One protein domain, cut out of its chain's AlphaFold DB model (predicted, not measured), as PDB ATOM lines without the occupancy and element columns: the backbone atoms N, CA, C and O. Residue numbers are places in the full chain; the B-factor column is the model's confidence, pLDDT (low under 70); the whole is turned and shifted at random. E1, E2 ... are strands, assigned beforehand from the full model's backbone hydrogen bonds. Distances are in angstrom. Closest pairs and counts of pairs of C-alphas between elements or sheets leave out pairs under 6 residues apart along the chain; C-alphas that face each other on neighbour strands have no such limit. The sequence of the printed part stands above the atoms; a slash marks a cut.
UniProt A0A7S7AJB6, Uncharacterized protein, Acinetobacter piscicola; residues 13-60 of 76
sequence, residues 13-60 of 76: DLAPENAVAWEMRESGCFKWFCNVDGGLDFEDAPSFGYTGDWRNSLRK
ATOM      1  N   ASP A  13      17.714  40.328 -27.722       87.75
ATOM      2  CA  ASP A  13      17.453  41.111 -28.941       87.75
ATOM      3  C   ASP A  13      18.506  42.216 -29.116       87.75
ATOM      4  O   ASP A  13      18.932  42.519 -30.227       87.75
ATOM      5  N   LEU A  14      19.012  42.752 -27.998       88.94
ATOM      6  CA  LEU A  14      20.106  43.726 -27.981       88.94
ATOM      7  C   LEU A  14      21.490  43.090 -28.163       88.94
ATOM      8  O   LEU A  14      22.479  43.808 -28.328       88.94
ATOM      9  N   ALA A  15      21.584  41.764 -28.075       89.69
ATOM     10  CA  ALA A  15      22.840  41.051 -28.227       89.69
ATOM     11  C   ALA A  15      23.189  40.917 -29.719       89.69
ATOM     12  O   ALA A  15      22.314  40.595 -30.528       89.69
ATOM     13  N   PRO A  16      24.462  41.090 -30.110       88.81
ATOM     14  CA  PRO A  16      24.862  40.877 -31.496       88.81
ATOM     15  C   PRO A  16      24.642  39.409 -31.919       88.81
ATOM     16  O   PRO A  16      24.512  38.503 -31.088       88.81
ATOM     17  N   GLU A  17      24.556  39.136 -33.228       87.81
ATOM     18  CA  GLU A  17      24.199  37.791 -33.729       87.81
ATOM     19  C   GLU A  17      25.176  36.706 -33.256       87.81
ATOM     20  O   GLU A  17      24.798  35.567 -32.992       87.81
ATOM     21  N   ASN A  18      26.432  37.100 -33.090       89.31
ATOM     22  CA  ASN A  18      27.549  36.273 -32.678       89.31
ATOM     23  C   ASN A  18      27.736  36.228 -31.152       89.31
ATOM     24  O   ASN A  18      28.641  35.536 -30.680       89.31
ATOM     25  N   ALA A  19      26.906  36.929 -30.369       91.31
ATOM     26  CA  ALA A  19      26.921  36.818 -28.918       91.31
ATOM     27  C   ALA A  19      26.466  35.424 -28.483       91.31
ATOM     28  O   ALA A  19      25.365  34.973 -28.811       91.31
ATOM     29  N   VAL A  20      27.311  34.770 -27.692       91.38
ATOM     30  CA  VAL A  20      27.074  33.449 -27.102       91.38
ATOM     31  C   VAL A  20      26.824  33.523 -25.596       91.38
ATOM     32  O   VAL A  20      26.241  32.605 -25.018       91.38
ATOM     33  N   ALA A  21      27.251  34.599 -24.936       91.94
ATOM     34  CA  ALA A  21      27.012  34.816 -23.516       91.94
ATOM     35  C   ALA A  21      27.033  36.306 -23.155       91.94
ATOM     36  O   ALA A  21      27.469  37.150 -23.932       91.94
ATOM     37  N   TRP A  22      26.577  36.606 -21.948       93.25
ATOM     38  CA  TRP A  22      26.628  37.907 -21.302       93.25
ATOM     39  C   TRP A  22      27.290  37.742 -19.936       93.25
ATOM     40  O   TRP A  22      26.971  36.798 -19.207       93.25
ATOM     41  N   GLU A  23      28.213  38.631 -19.583       92.62
ATOM     42  CA  GLU A  23      28.847  38.648 -18.263       92.62
ATOM     43  C   GLU A  23      29.087  40.073 -17.752       92.62
ATOM     44  O   GLU A  23      29.338  41.014 -18.509       92.62
ATOM     45  N   MET A  24      29.076  40.220 -16.432       92.56
ATOM     46  CA  MET A  24      29.650  41.354 -15.721       92.56
ATOM     47  C   MET A  24      31.111  41.035 -15.392       92.56
ATOM     48  O   MET A  24      31.425  40.010 -14.788       92.56
ATOM     49  N   ARG A  25      32.014  41.941 -15.758       89.12
ATOM     50  CA  ARG A  25      33.443  41.871 -15.435       89.12
ATOM     51  C   ARG A  25      33.694  42.345 -14.006       89.12
ATOM     52  O   ARG A  25      32.895  43.086 -13.437       89.12
ATOM     53  N   GLU A  26      34.864  42.013 -13.456       88.62
ATOM     54  CA  GLU A  26      35.271  42.438 -12.104       88.62
ATOM     55  C   GLU A  26      35.222  43.962 -11.897       88.62
ATOM     56  O   GLU A  26      34.960  44.435 -10.796       88.62
ATOM     57  N   SER A  27      35.431  44.735 -12.968       86.56
ATOM     58  CA  SER A  27      35.393  46.199 -12.944       86.56
ATOM     59  C   SER A  27      33.972  46.774 -12.892       86.56
ATOM     60  O   SER A  27      33.814  47.988 -12.811       86.56
ATOM     61  N   GLY A  28      32.942  45.930 -12.972       86.75
ATOM     62  CA  GLY A  28      31.538  46.332 -13.029       86.75
ATOM     63  C   GLY A  28      31.039  46.737 -14.416       86.75
ATOM     64  O   GLY A  28      29.950  47.288 -14.538       86.75
ATOM     65  N   CYS A  29      31.822  46.466 -15.462       89.94
ATOM     66  CA  CYS A  29      31.398  46.642 -16.847       89.94
ATOM     67  C   CYS A  29      30.693  45.381 -17.348       89.94
ATOM     68  O   CYS A  29      31.143  44.271 -17.063       89.94
ATOM     69  N   PHE A  30      29.642  45.553 -18.138       92.25
ATOM     70  CA  PHE A  30      28.883  44.456 -18.730       92.25
ATOM     71  C   PHE A  30      29.333  44.249 -20.169       92.25
ATOM     72  O   PHE A  30      29.501  45.223 -20.909       92.25
ATOM     73  N   LYS A  31      29.574  42.995 -20.549       94.06
ATOM     74  CA  LYS A  31      30.093  42.641 -21.867       94.06
ATOM     75  C   LYS A  31      29.338  41.462 -22.477       94.06
ATOM     76  O   LYS A  31      29.015  40.494 -21.786       94.06
ATOM     77  N   TRP A  32      29.114  41.534 -23.784       93.81
ATOM     78  CA  TRP A  32      28.700  40.405 -24.607       93.81
ATOM     79  C   TRP A  32      29.923  39.589 -24.992       93.81
ATOM     80  O   TRP A  32      30.887  40.119 -25.539       93.81
ATOM     81  N   PHE A  33      29.869  38.293 -24.738       92.56
ATOM     82  CA  PHE A  33      30.858  37.337 -25.198       92.56
ATOM     83  C   PHE A  33      30.507  36.942 -26.628       92.56
ATOM     84  O   PHE A  33      29.517  36.240 -26.842       92.56
ATOM     85  N   CYS A  34      31.280  37.407 -27.601       92.00
ATOM     86  CA  CYS A  34      30.996  37.231 -29.019       92.00
ATOM     87  C   CYS A  34      31.971  36.227 -29.634       92.00
ATOM     88  O   CYS A  34      33.183  36.337 -29.465       92.00
ATOM     89  N   ASN A  35      31.453  35.236 -30.351       90.56
ATOM     90  CA  ASN A  35      32.281  34.283 -31.078       90.56
ATOM     91  C   ASN A  35      32.534  34.803 -32.497       90.56
ATOM     92  O   ASN A  35      31.611  34.870 -33.306       90.56
ATOM     93  N   VAL A  36      33.770  35.183 -32.802       88.56
ATOM     94  CA  VAL A  36      34.160  35.728 -34.109       88.56
ATOM     95  C   VAL A  36      35.073  34.749 -34.842       88.56
ATOM     96  O   VAL A  36      35.709  33.890 -34.230       88.56
ATOM     97  N   ASP A  37      35.153  34.859 -36.168       86.50
ATOM     98  CA  ASP A  37      36.056  34.007 -36.945       86.50
ATOM     99  C   ASP A  37      37.512  34.259 -36.515       86.50
ATOM    100  O   ASP A  37      38.042  35.361 -36.658       86.50
ATOM    101  N   GLY A  38      38.136  33.244 -35.913       85.75
ATOM    102  CA  GLY A  38      39.504  33.323 -35.398       85.75
ATOM    103  C   GLY A  38      39.649  33.708 -33.921       85.75
ATOM    104  O   GLY A  38      40.786  33.829 -33.461       85.75
ATOM    105  N   GLY A  39      38.562  33.854 -33.151       88.88
ATOM    106  CA  GLY A  39      38.691  34.108 -31.716       88.88
ATOM    107  C   GLY A  39      37.408  34.451 -30.965       88.88
ATOM    108  O   GLY A  39      36.291  34.208 -31.407       88.88
ATOM    109  N   LEU A  40      37.607  35.015 -29.779       88.44
ATOM    110  CA  LEU A  40      36.547  35.508 -28.912       88.44
ATOM    111  C   LEU A  40      36.706  37.015 -28.770       88.44
ATOM    112  O   LEU A  40      37.803  37.488 -28.466       88.44
ATOM    113  N   ASP A  41      35.611  37.730 -28.983       91.56
ATOM    114  CA  ASP A  41      35.531  39.178 -28.857       91.56
ATOM    115  C   ASP A  41      34.571  39.573 -27.725       91.56
ATOM    116  O   ASP A  41      33.754  38.768 -27.266       91.56
ATOM    117  N   PHE A  42      34.701  40.805 -27.240       90.00
ATOM    118  CA  PHE A  42      33.942  41.316 -26.105       90.00
ATOM    119  C   PHE A  42      33.353  42.681 -26.443       90.00
ATOM    120  O   PHE A  42      34.066  43.686 -26.454       90.00
ATOM    121  N   GLU A  43      32.036  42.736 -26.608       92.62
ATOM    122  CA  GLU A  43      31.333  43.984 -26.914       92.62
ATOM    123  C   GLU A  43      30.649  44.572 -25.682       92.62
ATOM    124  O   GLU A  43      30.349  43.860 -24.727       92.62
ATOM    125  N   ASP A  44      30.428  45.886 -25.662       93.06
ATOM    126  CA  ASP A  44      29.708  46.554 -24.575       93.06
ATOM    127  C   ASP A  44      28.250  46.097 -24.498       93.06
ATOM    128  O   ASP A  44      27.528  46.094 -25.494       93.06
ATOM    129  N   ALA A  45      27.815  45.733 -23.291       92.56
ATOM    130  CA  ALA A  45      26.451  45.307 -23.022       92.56
ATOM    131  C   ALA A  45      25.763  46.237 -22.010       92.56
ATOM    132  O   ALA A  45      26.427  46.853 -21.170       92.56
ATOM    133  N   PRO A  46      24.424  46.334 -22.038       90.75
ATOM    134  CA  PRO A  46      23.684  46.962 -20.958       90.75
ATOM    135  C   PRO A  46      23.712  46.094 -19.692       90.75
ATOM    136  O   PRO A  46      23.945  44.887 -19.739       90.75
ATOM    137  N   SER A  47      23.456  46.724 -18.543       88.81
ATOM    138  CA  SER A  47      23.443  46.046 -17.242       88.81
ATOM    139  C   SER A  47      22.205  45.187 -17.001       88.81
ATOM    140  O   SER A  47      22.220  44.361 -16.094       88.81
ATOM    141  N   PHE A  48      21.118  45.426 -17.743       87.69
ATOM    142  CA  PHE A  48      19.805  44.797 -17.540       87.69
ATOM    143  C   PHE A  48      19.265  44.901 -16.102       87.69
ATOM    144  O   PHE A  48      18.399  44.139 -15.690       87.69
ATOM    145  N   GLY A  49      19.780  45.856 -15.317       85.50
ATOM    146  CA  GLY A  49      19.444  45.987 -13.900       85.50
ATOM    147  C   GLY A  49      20.134  44.973 -12.980       85.50
ATOM    148  O   GLY A  49      19.772  44.894 -11.811       85.50
ATOM    149  N   TYR A  50      21.140  44.231 -13.456       84.75
ATOM    150  CA  TYR A  50      21.910  43.314 -12.621       84.75
ATOM    151  C   TYR A  50      22.706  44.057 -11.545       84.75
ATOM    152  O   TYR A  50      23.569  44.885 -11.845       84.75
ATOM    153  N   THR A  51      22.452  43.715 -10.282       84.56
ATOM    154  CA  THR A  51      23.163  44.261  -9.112       84.56
ATOM    155  C   THR A  51      23.856  43.183  -8.273       84.56
ATOM    156  O   THR A  51      24.248  43.453  -7.139       84.56
ATOM    157  N   GLY A  52      23.951  41.953  -8.787       84.25
ATOM    158  CA  GLY A  52      24.551  40.817  -8.085       84.25
ATOM    159  C   GLY A  52      26.075  40.730  -8.224       84.25
ATOM    160  O   GLY A  52      26.729  41.592  -8.812       84.25
ATOM    161  N   ASP A  53      26.654  39.657  -7.684       87.50
ATOM    162  CA  ASP A  53      28.083  39.369  -7.818       87.50
ATOM    163  C   ASP A  53      28.467  39.046  -9.262       87.50
ATOM    164  O   ASP A  53      27.966  38.088  -9.843       87.50
ATOM    165  N   TRP A  54      29.481  39.723  -9.803       86.94
ATOM    166  CA  TRP A  54      30.000  39.463 -11.153       86.94
ATOM    167  C   TRP A  54      30.285  37.971 -11.435       86.94
ATOM    168  O   TRP A  54      30.077  37.492 -12.546       86.94
ATOM    169  N   ARG A  55      30.670  37.191 -10.417       87.31
ATOM    170  CA  ARG A  55      30.903  35.735 -10.519       87.31
ATOM    171  C   ARG A  55      29.651  34.923 -10.860       87.31
ATOM    172  O   ARG A  55      29.774  33.844 -11.427       87.31
ATOM    173  N   ASN A  56      28.475  35.431 -10.503       85.88
ATOM    174  CA  ASN A  56      27.168  34.829 -10.762       85.88
ATOM    175  C   ASN A  56      26.440  35.498 -11.941       85.88
ATOM    176  O   ASN A  56      25.294  35.158 -12.223       85.88
ATOM    177  N   SER A  57      27.085  36.452 -12.619       86.81
ATOM    178  CA  SER A  57      26.477  37.213 -13.714       86.81
ATOM    179  C   SER A  57      26.452  36.460 -15.045       86.81
ATOM    180  O   SER A  57      25.654  36.803 -15.911       86.81
ATOM    181  N   LEU A  58      27.313  35.444 -15.216       90.00
ATOM    182  CA  LEU A  58      27.467  34.736 -16.484       90.00
ATOM    183  C   LEU A  58      26.139  34.105 -16.912       90.00
ATOM    184  O   LEU A  58      25.686  33.106 -16.344       90.00
ATOM    185  N   ARG A  59      25.548  34.659 -17.967       90.50
ATOM    186  CA  ARG A  59      24.335  34.155 -18.601       90.50
ATOM    187  C   ARG A  59      24.694  33.697 -20.001       90.50
ATOM    188  O   ARG A  59      25.220  34.464 -20.797       90.50
ATOM    189  N   LYS A  60      24.457  32.426 -20.304       90.12
ATOM    190  CA  LYS A  60      24.650  31.911 -21.663       90.12
ATOM    191  C   LYS A  60      23.427  32.256 -22.493       90.12
ATOM    192  O   LYS A  60      22.313  32.180 -21.968       90.12
TER     193      LYS A  60
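AT A GLANCE: This is residues 13 to 60 of the 76 residues of an uncharacterized protein of Acinetobacter piscicola (UniProt A0A7S7AJB6). With little regular structure, this domain is a small antiparallel sheet of three strands, and after it a long loop folds back so that residues 59 to 60 pair antiparallel with residues 21 to 22 of E1. The sheet's order, E1 - E2 - E3, is also the chain order: a meander, each strand the antiparallel neighbour of the one before. The 48 printed residues are all-strand in class, with 19 in named strands and no named helix; the whole is compact, radius of gyration of the C-alphas 10.5 A, and only just elongated, spanning 32 by 21 by 16 A.

HOW THE PARTS SIT: The inner strand E2, residues 30 to 36, forms a hairpin with E3, residues 39 to 44, at 148 degrees; N 34 and O 41 are within hydrogen-bond range at 2.8 A. E2 forms another hairpin with E1, residues 19 to 24, at 153 degrees; N 33 and O 21 are 2.8 A apart.

IN THESE COORDINATES: E2 measures 18.5 A, E3 16.9 A and E1 14.2 A from first to last C-alpha. E1 begins at C-alpha 19 (26.921, 36.818, -28.918); E3 ends at C-alpha 44 (29.708, 46.554, -24.575).

THE WHOLE: The C-alphas farthest apart, of Gly 38 and Thr 51, are 32.8 A apart. Both links are tight, the printed part has no cut, and no printed residue is under 70 in pLDDT.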